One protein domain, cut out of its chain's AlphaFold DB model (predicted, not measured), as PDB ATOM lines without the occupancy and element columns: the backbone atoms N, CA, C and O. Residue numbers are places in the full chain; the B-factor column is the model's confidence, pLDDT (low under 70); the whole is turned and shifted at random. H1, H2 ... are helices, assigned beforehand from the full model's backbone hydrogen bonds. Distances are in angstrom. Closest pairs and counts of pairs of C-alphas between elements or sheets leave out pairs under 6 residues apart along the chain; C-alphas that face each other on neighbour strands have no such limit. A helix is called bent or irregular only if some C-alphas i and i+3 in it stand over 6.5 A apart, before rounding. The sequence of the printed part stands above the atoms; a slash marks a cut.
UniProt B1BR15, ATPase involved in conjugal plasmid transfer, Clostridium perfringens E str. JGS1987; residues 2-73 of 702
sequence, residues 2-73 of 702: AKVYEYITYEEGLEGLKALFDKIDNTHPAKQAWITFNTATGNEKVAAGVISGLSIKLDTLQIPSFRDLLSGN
ATOM      1  N   ALA A   2     -87.023 -85.741   3.642       54.94
ATOM      2  CA  ALA A   2     -88.194 -85.439   2.788       54.94
ATOM      3  C   ALA A   2     -88.906 -84.081   2.999       54.94
ATOM      4  O   ALA A   2     -88.715 -83.167   2.202       54.94
ATOM      5  N   LYS A   3     -89.654 -83.923   4.103       62.94
ATOM      6  CA  LYS A   3     -90.467 -82.726   4.400       62.94
ATOM      7  C   LYS A   3     -89.715 -81.395   4.320       62.94
ATOM      8  O   LYS A   3     -90.304 -80.393   3.943       62.94
ATOM      9  N   VAL A   4     -88.423 -81.362   4.656       64.06
ATOM     10  CA  VAL A   4     -87.615 -80.130   4.568       64.06
ATOM     11  C   VAL A   4     -87.412 -79.711   3.113       64.06
ATOM     12  O   VAL A   4     -87.502 -78.526   2.817       64.06
ATOM     13  N   TYR A   5     -87.191 -80.670   2.209       66.12
ATOM     14  CA  TYR A   5     -87.126 -80.398   0.774       66.12
ATOM     15  C   TYR A   5     -88.485 -79.916   0.255       66.12
ATOM     16  O   TYR A   5     -88.558 -78.868  -0.379       66.12
ATOM     17  N   GLU A   6     -89.566 -80.607   0.631       68.56
ATOM     18  CA  GLU A   6     -90.943 -80.243   0.267       68.56
ATOM     19  C   GLU A   6     -91.267 -78.787   0.664       68.56
ATOM     20  O   GLU A   6     -91.645 -78.004  -0.207       68.56
ATOM     21  N   TYR A   7     -90.974 -78.375   1.909       70.06
ATOM     22  CA  TYR A   7     -91.144 -76.986   2.382       70.06
ATOM     23  C   TYR A   7     -90.320 -75.931   1.625       70.06
ATOM     24  O   TYR A   7     -90.695 -74.762   1.631       70.06
ATOM     25  N   ILE A   8     -89.206 -76.311   0.996       66.81
ATOM     26  CA  ILE A   8     -88.363 -75.404   0.198       66.81
ATOM     27  C   ILE A   8     -88.856 -75.326  -1.258       66.81
ATOM     28  O   ILE A   8     -88.612 -74.329  -1.936       66.81
ATOM     29  N   THR A   9     -89.563 -76.355  -1.733       65.12
ATOM     30  CA  THR A   9     -90.065 -76.466  -3.115       65.12
ATOM     31  C   THR A   9     -91.538 -76.112  -3.318       65.12
ATOM     32  O   THR A   9     -91.993 -76.121  -4.461       65.12
ATOM     33  N   TYR A  10     -92.298 -75.815  -2.260       66.06
ATOM     34  CA  TYR A  10     -93.671 -75.323  -2.413       66.06
ATOM     35  C   TYR A  10     -93.717 -73.993  -3.175       66.06
ATOM     36  O   TYR A  10     -92.827 -73.155  -3.042       66.06
ATOM     37  N   GLU A  11     -94.808 -73.774  -3.914       55.50
ATOM     38  CA  GLU A  11     -95.040 -72.558  -4.710       55.50
ATOM     39  C   GLU A  11     -95.094 -71.283  -3.836       55.50
ATOM     40  O   GLU A  11     -94.752 -70.198  -4.293       55.50
ATOM     41  N   GLU A  12     -95.425 -71.433  -2.547       62.75
ATOM     42  CA  GLU A  12     -95.396 -70.386  -1.511       62.75
ATOM     43  C   GLU A  12     -93.970 -69.987  -1.058       62.75
ATOM     44  O   GLU A  12     -93.781 -68.944  -0.429       62.75
ATOM     45  N   GLY A  13     -92.967 -70.836  -1.315       66.62
ATOM     46  CA  GLY A  13     -91.546 -70.630  -1.016       66.62
ATOM     47  C   GLY A  13     -91.237 -69.972   0.339       66.62
ATOM     48  O   GLY A  13     -91.481 -70.524   1.414       66.62
ATOM     49  N   LEU A  14     -90.660 -68.765   0.279       69.31
ATOM     50  CA  LEU A  14     -90.280 -67.971   1.455       69.31
ATOM     51  C   LEU A  14     -91.473 -67.564   2.327       69.31
ATOM     52  O   LEU A  14     -91.320 -67.472   3.545       69.31
ATOM     53  N   GLU A  15     -92.640 -67.321   1.731       71.56
ATOM     54  CA  GLU A  15     -93.837 -66.915   2.470       71.56
ATOM     55  C   GLU A  15     -94.486 -68.107   3.177       71.56
ATOM     56  O   GLU A  15     -94.888 -67.969   4.332       71.56
ATOM     57  N   GLY A  16     -94.475 -69.294   2.561       73.50
ATOM     58  CA  GLY A  16     -94.892 -70.546   3.204       73.50
ATOM     59  C   GLY A  16     -94.019 -70.887   4.418       73.50
ATOM     60  O   GLY A  16     -94.529 -71.138   5.513       73.50
ATOM     61  N   LEU A  17     -92.689 -70.790   4.275       75.50
ATOM     62  CA  LEU A  17     -91.745 -70.931   5.393       75.50
ATOM     63  C   LEU A  17     -91.995 -69.888   6.492       75.50
ATOM     64  O   LEU A  17     -92.078 -70.241   7.671       75.50
ATOM     65  N   LYS A  18     -92.180 -68.616   6.126       77.44
ATOM     66  CA  LYS A  18     -92.500 -67.535   7.066       77.44
ATOM     67  C   LYS A  18     -93.797 -67.814   7.830       77.44
ATOM     68  O   LYS A  18     -93.792 -67.768   9.055       77.44
ATOM     69  N   ALA A  19     -94.870 -68.192   7.136       78.38
ATOM     70  CA  ALA A  19     -96.163 -68.535   7.727       78.38
ATOM     71  C   ALA A  19     -96.122 -69.809   8.592       78.38
ATOM     72  O   ALA A  19     -96.950 -69.967   9.494       78.38
ATOM     73  N   LEU A  20     -95.169 -70.717   8.353       79.75
ATOM     74  CA  LEU A  20     -94.898 -71.860   9.224       79.75
ATOM     75  C   LEU A  20     -94.185 -71.417  10.512       79.75
ATOM     76  O   LEU A  20     -94.638 -71.753  11.604       79.75
ATOM     77  N   PHE A  21     -93.125 -70.609  10.408       82.12
ATOM     78  CA  PHE A  21     -92.421 -70.074  11.579       82.12
ATOM     79  C   PHE A  21     -93.248 -69.050  12.370       82.12
ATOM     80  O   PHE A  21     -93.062 -68.930  13.577       82.12
ATOM     81  N   ASP A  22     -94.171 -68.310  11.758       82.31
ATOM     82  CA  ASP A  22     -95.073 -67.365  12.443       82.31
ATOM     83  C   ASP A  22     -96.181 -68.051  13.266       82.31
ATOM     84  O   ASP A  22     -96.831 -67.395  14.074       82.31
ATOM     85  N   LYS A  23     -96.318 -69.381  13.163       84.31
ATOM     86  CA  LYS A  23     -97.139 -70.217  14.063       84.31
ATOM     87  C   LYS A  23     -96.359 -70.768  15.269       84.31
ATOM     88  O   LYS A  23     -96.948 -71.437  16.114       84.31
ATOM     89  N   ILE A  24     -95.047 -70.525  15.346       85.62
ATOM     90  CA  ILE A  24     -94.164 -71.019  16.413       85.62
ATOM     91  C   ILE A  24     -93.888 -69.892  17.414       85.62
ATOM     92  O   ILE A  24     -93.554 -68.774  17.016       85.62
ATOM     93  N   ASP A  25     -93.989 -70.199  18.709       85.38
ATOM     94  CA  ASP A  25     -93.747 -69.231  19.781       85.38
ATOM     95  C   ASP A  25     -92.302 -68.682  19.807       85.38
ATOM     96  O   ASP A  25     -91.331 -69.358  19.456       85.38
ATOM     97  N   ASN A  26     -92.167 -67.439  20.273       79.12
ATOM     98  CA  ASN A  26     -90.920 -66.681  20.303       79.12
ATOM     99  C   ASN A  26     -89.866 -67.224  21.289       79.12
ATOM    100  O   ASN A  26     -88.686 -66.891  21.135       79.12
ATOM    101  N   THR A  27     -90.224 -68.073  22.263       83.31
ATOM    102  CA  THR A  27     -89.222 -68.760  23.099       83.31
ATOM    103  C   THR A  27     -88.602 -69.977  22.411       83.31
ATOM    104  O   THR A  27     -87.599 -70.499  22.893       83.31
ATOM    105  N   HIS A  28     -89.171 -70.465  21.304       84.25
ATOM    106  CA  HIS A  28     -88.690 -71.677  20.645       84.25
ATOM    107  C   HIS A  28     -87.371 -71.423  19.881       84.25
ATOM    108  O   HIS A  28     -87.319 -70.505  19.055       84.25
ATOM    109  N   PRO A  29     -86.316 -72.250  20.042       84.88
ATOM    110  CA  PRO A  29     -85.013 -72.007  19.406       84.88
ATOM    111  C   PRO A  29     -85.074 -71.846  17.879       84.88
ATOM    112  O   PRO A  29     -84.400 -70.989  17.312       84.88
ATOM    113  N   ALA A  30     -85.942 -72.609  17.204       81.69
ATOM    114  CA  ALA A  30     -86.108 -72.500  15.753       81.69
ATOM    115  C   ALA A  30     -86.746 -71.161  15.320       81.69
ATOM    116  O   ALA A  30     -86.441 -70.663  14.239       81.69
ATOM    117  N   LYS A  31     -87.579 -70.539  16.170       82.12
ATOM    118  CA  LYS A  31     -88.145 -69.205  15.918       82.12
ATOM    119  C   LYS A  31     -87.075 -68.124  16.044       82.12
ATOM    120  O   LYS A  31     -87.026 -67.222  15.214       82.12
ATOM    121  N   GLN A  32     -86.171 -68.251  17.017       82.50
ATOM    122  CA  GLN A  32     -85.028 -67.346  17.162       82.50
ATOM    123  C   GLN A  32     -84.067 -67.455  15.970       82.50
ATOM    124  O   GLN A  32     -83.719 -66.434  15.383       82.50
ATOM    125  N   ALA A  33     -83.724 -68.676  15.541       82.69
ATOM    126  CA  ALA A  33     -82.912 -68.901  14.343       82.69
ATOM    127  C   ALA A  33     -83.562 -68.316  13.072       82.69
ATOM    128  O   ALA A  33     -82.882 -67.664  12.279       82.69
ATOM    129  N   TRP A  34     -84.883 -68.475  12.910       81.94
ATOM    130  CA  TRP A  34     -85.644 -67.841  11.828       81.94
ATOM    131  C   TRP A  34     -85.602 -66.309  11.896       81.94
ATOM    132  O   TRP A  34     -85.375 -65.661  10.878       81.94
ATOM    133  N   ILE A  35     -85.760 -65.714  13.083       79.31
ATOM    134  CA  ILE A  35     -85.640 -64.260  13.270       79.31
ATOM    135  C   ILE A  35     -84.222 -63.790  12.913       79.31
ATOM    136  O   ILE A  35     -84.087 -62.797  12.200       79.31
ATOM    137  N   THR A  36     -83.166 -64.500  13.329       80.25
ATOM    138  CA  THR A  36     -81.778 -64.173  12.949       80.25
ATOM    139  C   THR A  36     -81.570 -64.247  11.437       80.25
ATOM    140  O   THR A  36     -81.012 -63.310  10.867       80.25
ATOM    141  N   PHE A  37     -82.063 -65.301  10.774       79.62
ATOM    142  CA  PHE A  37     -82.034 -65.430   9.314       79.62
ATOM    143  C   PHE A  37     -82.755 -64.256   8.641       79.62
ATOM    144  O   PHE A  37     -82.118 -63.487   7.931       79.62
ATOM    145  N   ASN A  38     -84.038 -64.053   8.950       76.31
ATOM    146  CA  ASN A  38     -84.883 -63.009   8.369       76.31
ATOM    147  C   ASN A  38     -84.330 -61.585   8.607       76.31
ATOM    148  O   ASN A  38     -84.445 -60.722   7.741       76.31
ATOM    149  N   THR A  39     -83.678 -61.343   9.751       73.81
ATOM    150  CA  THR A  39     -83.014 -60.061  10.055       73.81
ATOM    151  C   THR A  39     -81.723 -59.881   9.249       73.81
ATOM    152  O   THR A  39     -81.466 -58.794   8.732       73.81
ATOM    153  N   ALA A  40     -80.915 -60.935   9.094       66.38
ATOM    154  CA  ALA A  40     -79.715 -60.907   8.256       66.38
ATOM    155  C   ALA A  40     -80.051 -60.807   6.754       66.38
ATOM    156  O   ALA A  40     -79.288 -60.226   5.982       66.38
ATOM    157  N   THR A  41     -81.208 -61.327   6.337       60.81
ATOM    158  CA  THR A  41     -81.697 -61.299   4.954       60.81
ATOM    159  C   THR A  41     -82.635 -60.128   4.659       60.81
ATOM    160  O   THR A  41     -83.483 -60.232   3.776       60.81
ATOM    161  N   GLY A  42     -82.427 -58.966   5.291       61.06
ATOM    162  CA  GLY A  42     -83.032 -57.690   4.863       61.06
ATOM    163  C   GLY A  42     -82.660 -57.253   3.429       61.06
ATOM    164  O   GLY A  42     -83.087 -56.201   2.962       61.06
ATOM    165  N   ASN A  43     -81.861 -58.060   2.727       64.50
ATOM    166  CA  ASN A  43     -81.642 -58.044   1.289       64.50
ATOM    167  C   ASN A  43     -82.093 -59.403   0.719       64.50
ATOM    168  O   ASN A  43     -81.433 -60.420   0.946       64.50
ATOM    169  N   GLU A  44     -83.185 -59.408  -0.048       67.00
ATOM    170  CA  GLU A  44     -83.828 -60.605  -0.621       67.00
ATOM    171  C   GLU A  44     -82.856 -61.501  -1.404       67.00
ATOM    172  O   GLU A  44     -82.962 -62.727  -1.371       67.00
ATOM    173  N   LYS A  45     -81.842 -60.906  -2.050       68.62
ATOM    174  CA  LYS A  45     -80.815 -61.638  -2.811       68.62
ATOM    175  C   LYS A  45     -79.996 -62.589  -1.931       68.62
ATOM    176  O   LYS A  45     -79.508 -63.601  -2.425       68.62
ATOM    177  N   VAL A  46     -79.859 -62.285  -0.637       74.94
ATOM    178  CA  VAL A  46     -79.173 -63.152   0.332       74.94
ATOM    179  C   VAL A  46     -80.063 -64.333   0.720       74.94
ATOM    180  O   VAL A  46     -79.581 -65.463   0.720       74.94
ATOM    181  N   ALA A  47     -81.364 -64.113   0.961       72.81
ATOM    182  CA  ALA A  47     -82.308 -65.206   1.223       72.81
ATOM    183  C   ALA A  47     -82.411 -66.156   0.021       72.81
ATOM    184  O   ALA A  47     -82.258 -67.367   0.180       72.81
ATOM    185  N   ALA A  48     -82.577 -65.608  -1.188       73.44
ATOM    186  CA  ALA A  48     -82.611 -66.381  -2.429       73.44
ATOM    187  C   ALA A  48     -81.311 -67.176  -2.660       73.44
ATOM    188  O   ALA A  48     -81.362 -68.340  -3.059       73.44
ATOM    189  N   GLY A  49     -80.148 -66.589  -2.353       79.06
ATOM    190  CA  GLY A  49     -78.854 -67.274  -2.425       79.06
ATOM    191  C   GLY A  49     -78.720 -68.437  -1.434       79.06
ATOM    192  O   GLY A  49     -78.267 -69.515  -1.817       79.06
ATOM    193  N   VAL A  50     -79.156 -68.253  -0.181       79.25
ATOM    194  CA  VAL A  50     -79.152 -69.320   0.839       79.25
ATOM    195  C   VAL A  50     -80.111 -70.449   0.464       79.25
ATOM    196  O   VAL A  50     -79.739 -71.615   0.574       79.25
ATOM    197  N   ILE A  51     -81.312 -70.119  -0.017       76.50
ATOM    198  CA  ILE A  51     -82.319 -71.105  -0.429       76.50
ATOM    199  C   ILE A  51     -81.846 -71.888  -1.653       76.50
ATOM    200  O   ILE A  51     -81.843 -73.113  -1.606       76.50
ATOM    201  N   SER A  52     -81.341 -71.219  -2.692       78.06
ATOM    202  CA  SER A  52     -80.751 -71.882  -3.864       78.06
ATOM    203  C   SER A  52     -79.613 -72.836  -3.467       78.06
ATOM    204  O   SER A  52     -79.613 -74.011  -3.838       78.06
ATOM    205  N   GLY A  53     -78.697 -72.379  -2.604       81.44
ATOM    206  CA  GLY A  53     -77.611 -73.204  -2.066       81.44
ATOM    207  C   GLY A  53     -78.057 -74.354  -1.149       81.44
ATOM    208  O   GLY A  53     -77.274 -75.280  -0.928       81.44
ATOM    209  N   LEU A  54     -79.284 -74.320  -0.621       78.38
ATOM    210  CA  LEU A  54     -79.887 -75.410   0.146       78.38
ATOM    211  C   LEU A  54     -80.626 -76.395  -0.771       78.38
ATOM    212  O   LEU A  54     -80.421 -77.598  -0.627       78.38
ATOM    213  N   SER A  55     -81.384 -75.912  -1.758       74.94
ATOM    214  CA  SER A  55     -82.026 -76.746  -2.783       74.94
ATOM    215  C   SER A  55     -81.002 -77.604  -3.528       74.94
ATOM    216  O   SER A  55     -81.178 -78.813  -3.606       74.94
ATOM    217  N   ILE A  56     -79.872 -77.023  -3.958       79.12
ATOM    218  CA  ILE A  56     -78.773 -77.758  -4.619       79.12
ATOM    219  C   ILE A  56     -78.209 -78.883  -3.726       79.12
ATOM    220  O   ILE A  56     -77.834 -79.941  -4.222       79.12
ATOM    221  N   LYS A  57     -78.158 -78.690  -2.401       75.62
ATOM    222  CA  LYS A  57     -77.675 -79.712  -1.449       75.62
ATOM    223  C   LYS A  57     -78.698 -80.805  -1.149       75.62
ATOM    224  O   LYS A  57     -78.314 -81.873  -0.683       75.62
ATOM    225  N   LEU A  58     -79.980 -80.527  -1.368       78.38
ATOM    226  CA  LEU A  58     -81.090 -81.444  -1.121       78.38
ATOM    227  C   LEU A  58     -81.636 -82.077  -2.412       78.38
ATOM    228  O   LEU A  58     -82.529 -82.911  -2.332       78.38
ATOM    229  N   ASP A  59     -81.083 -81.727  -3.575       77.62
ATOM    230  CA  ASP A  59     -81.537 -82.136  -4.912       77.62
ATOM    231  C   ASP A  59     -81.662 -83.661  -5.087       77.62
ATOM    232  O   ASP A  59     -82.585 -84.161  -5.725       77.62
ATOM    233  N   THR A  60     -80.803 -84.432  -4.417       75.19
ATOM    234  CA  THR A  60     -80.864 -85.904  -4.397       75.19
ATOM    235  C   THR A  60     -82.165 -86.454  -3.794       75.19
ATOM    236  O   THR A  60     -82.585 -87.550  -4.162       75.19
ATOM    237  N   LEU A  61     -82.863 -85.687  -2.943       74.81
ATOM    238  CA  LEU A  61     -84.193 -86.022  -2.413       74.81
ATOM    239  C   LEU A  61     -85.318 -85.911  -3.460       74.81
ATOM    240  O   LEU A  61     -86.438 -86.328  -3.161       74.81
ATOM    241  N   GLN A  62     -85.051 -85.416  -4.677       72.44
ATOM    242  CA  GLN A  62     -85.992 -85.533  -5.800       72.44
ATOM    243  C   GLN A  62     -86.224 -86.989  -6.225       72.44
ATOM    244  O   GLN A  62     -87.293 -87.310  -6.743       72.44
ATOM    245  N   ILE A  63     -85.236 -87.870  -6.036       78.06
ATOM    246  CA  ILE A  63     -85.309 -89.274  -6.452       78.06
ATOM    247  C   ILE A  63     -86.226 -90.020  -5.465       78.06
ATOM    248  O   ILE A  63     -85.853 -90.137  -4.295       78.06
ATOM    249  N   PRO A  64     -87.388 -90.570  -5.883       70.44
ATOM    250  CA  PRO A  64     -88.359 -91.140  -4.946       70.44
ATOM    251  C   PRO A  64     -87.767 -92.246  -4.070       70.44
ATOM    252  O   PRO A  64     -87.801 -92.122  -2.853       70.44
ATOM    253  N   SER A  65     -87.078 -93.232  -4.659       69.56
ATOM    254  CA  SER A  65     -86.426 -94.320  -3.912       69.56
ATOM    255  C   SER A  65     -85.392 -93.831  -2.885       69.56
ATOM    256  O   SER A  65     -85.174 -94.482  -1.866       69.56
ATOM    257  N   PHE A  66     -84.757 -92.680  -3.131       75.00
ATOM    258  CA  PHE A  66     -83.793 -92.064  -2.214       75.00
ATOM    259  C   PHE A  66     -84.491 -91.286  -1.089       75.00
ATOM    260  O   PHE A  66     -84.059 -91.321   0.064       75.00
ATOM    261  N   ARG A  67     -85.610 -90.621  -1.398       74.94
ATOM    262  CA  ARG A  67     -86.486 -89.996  -0.398       74.94
ATOM    263  C   ARG A  67     -87.116 -91.046   0.519       74.94
ATOM    264  O   ARG A  67     -87.172 -90.817   1.725       74.94
ATOM    265  N   ASP A  68     -87.522 -92.184  -0.039       73.69
ATOM    266  CA  ASP A  68     -88.135 -93.306   0.675       73.69
ATOM    267  C   ASP A  68     -87.120 -93.978   1.618       73.69
ATOM    268  O   ASP A  68     -87.415 -94.148   2.801       73.69
ATOM    269  N   LEU A  69     -85.882 -94.219   1.157       76.25
ATOM    270  CA  LEU A  69     -84.745 -94.661   1.987       76.25
ATOM    271  C   LEU A  69     -84.477 -93.732   3.193       76.25
ATOM    272  O   LEU A  69     -83.995 -94.179   4.229       76.25
ATOM    273  N   LEU A  70     -84.804 -92.441   3.071       76.94
ATOM    274  CA  LEU A  70     -84.608 -91.403   4.094       76.94
ATOM    275  C   LEU A  70     -85.929 -90.925   4.735       76.94
ATOM    276  O   LEU A  70     -85.995 -89.794   5.257       76.94
ATOM    277  N   SER A  71     -86.974 -91.757   4.656       72.75
ATOM    278  CA  SER A  71     -88.308 -91.510   5.224       72.75
ATOM    279  C   SER A  71     -88.540 -92.224   6.562       72.75
ATOM    280  O   SER A  71     -89.166 -91.640   7.449       72.75
ATOM    281  N   GLY A  72     -88.008 -93.441   6.717       70.38
ATOM    282  CA  GLY A  72     -88.066 -94.248   7.938       70.38
ATOM    283  C   GLY A  72     -86.837 -94.094   8.840       70.38
ATOM    284  O   GLY A  72     -85.981 -93.234   8.622       70.38
ATOM    285  N   ASN A  73     -86.752 -94.948   9.864       72.75
ATOM    286  CA  ASN A  73     -85.550 -95.131  10.679       72.75
ATOM    287  C   ASN A  73     -85.472 -96.579  11.189       72.75
ATOM    288  O   ASN A  73     -85.891 -96.876  12.307       72.75
TER     289      ASN A  73
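AT A GLANCE: This is residues 2 to 73 of the 702 residues of the protein "ATPase involved in conjugal plasmid transfer" of Clostridium perfringens E str. JGS1987 (UniProt B1BR15). What shape does the domain have? Three helices, H3, the long H4 and H5, make an open U, with H3 and H5 at opposite ends of H4. H1 sits inside the U, packed on H4, and H2 lies between H1 and H3. What is it made of? The printed part has 72 residues with five named helices, H1 to H5 in chain order, and no named strand; the class is all helix. How compact is it? It is only just loose, close to compact, with a radius of gyration of the C-alphas of 13.7 A and spans of 37 by 27 by 19 A.

IN THESE COORDINATES: Where do the first helices run? H1 is residues 2 to 9, from C-alpha 2 at (-88.194, -85.439, 2.788), and H2 is residues 13 to 21, 12.6 A long. H3 is residues 29 to 40, 16.6 A long. Where do the last ones run? H4 is residues 44 to 62, 25.6 A long, from C-alpha 44 at (-83.828, -60.605, -0.621). H5 is residues 64 to 69, ending at C-alpha 69 at (-84.745, -94.661, 1.987). Is H4 even? It is irregular, with C-alphas 57 and 60 7.6 A apart, and has a kink of 43 degrees near residue 56.

HOW THE PARTS SIT: What does H1 touch? It touches H4, closest at the C-alphas of Tyr 5 and Leu 58, 6.4 A apart, at a steep tilt of 41 degrees, opposite ways. H1 and H2 touch only at the corner by their link, closest at the C-alphas of Tyr 7 and Leu 17, 6.8 A. How do H2 and H3 stand? They form a helical hairpin but only just touch, with 3 pairs of C-alphas within 8 A, the closest being those of Phe 21 and Lys 31, 6.2 A; H3 touches H2 with residues 30 to 34 alone. Where are H4's neighbours in the chain? H3 and H4 are close but not clearly touching, with the C-alphas of Asn 38 and Ala 47 closest, 7.9 A. H4 and H5 are also close but not clearly touching, about perpendicular at 80 degrees, with the C-alphas of Leu 61 and Arg 67 closest, 5.0 A; H3 and H5 are apart. Do the backbones pair? Every O i to N i+4 pair is within hydrogen-bond range in H1, H2, H3 and H5, and 11 of 15 in H4.

THE WHOLE: How far does it reach? The two C-alphas farthest apart are those of Asn 43 and Asn 73, 38.5 A. Is it continuous? The printed part has no cut; the link from H2 to H3 is short and the other three are tight. Where is confidence low? The mean pLDDT of the printed part is 74.3, and it is under 70 at residues 2 to 6, 8 to 14, 40 to 45 and 65.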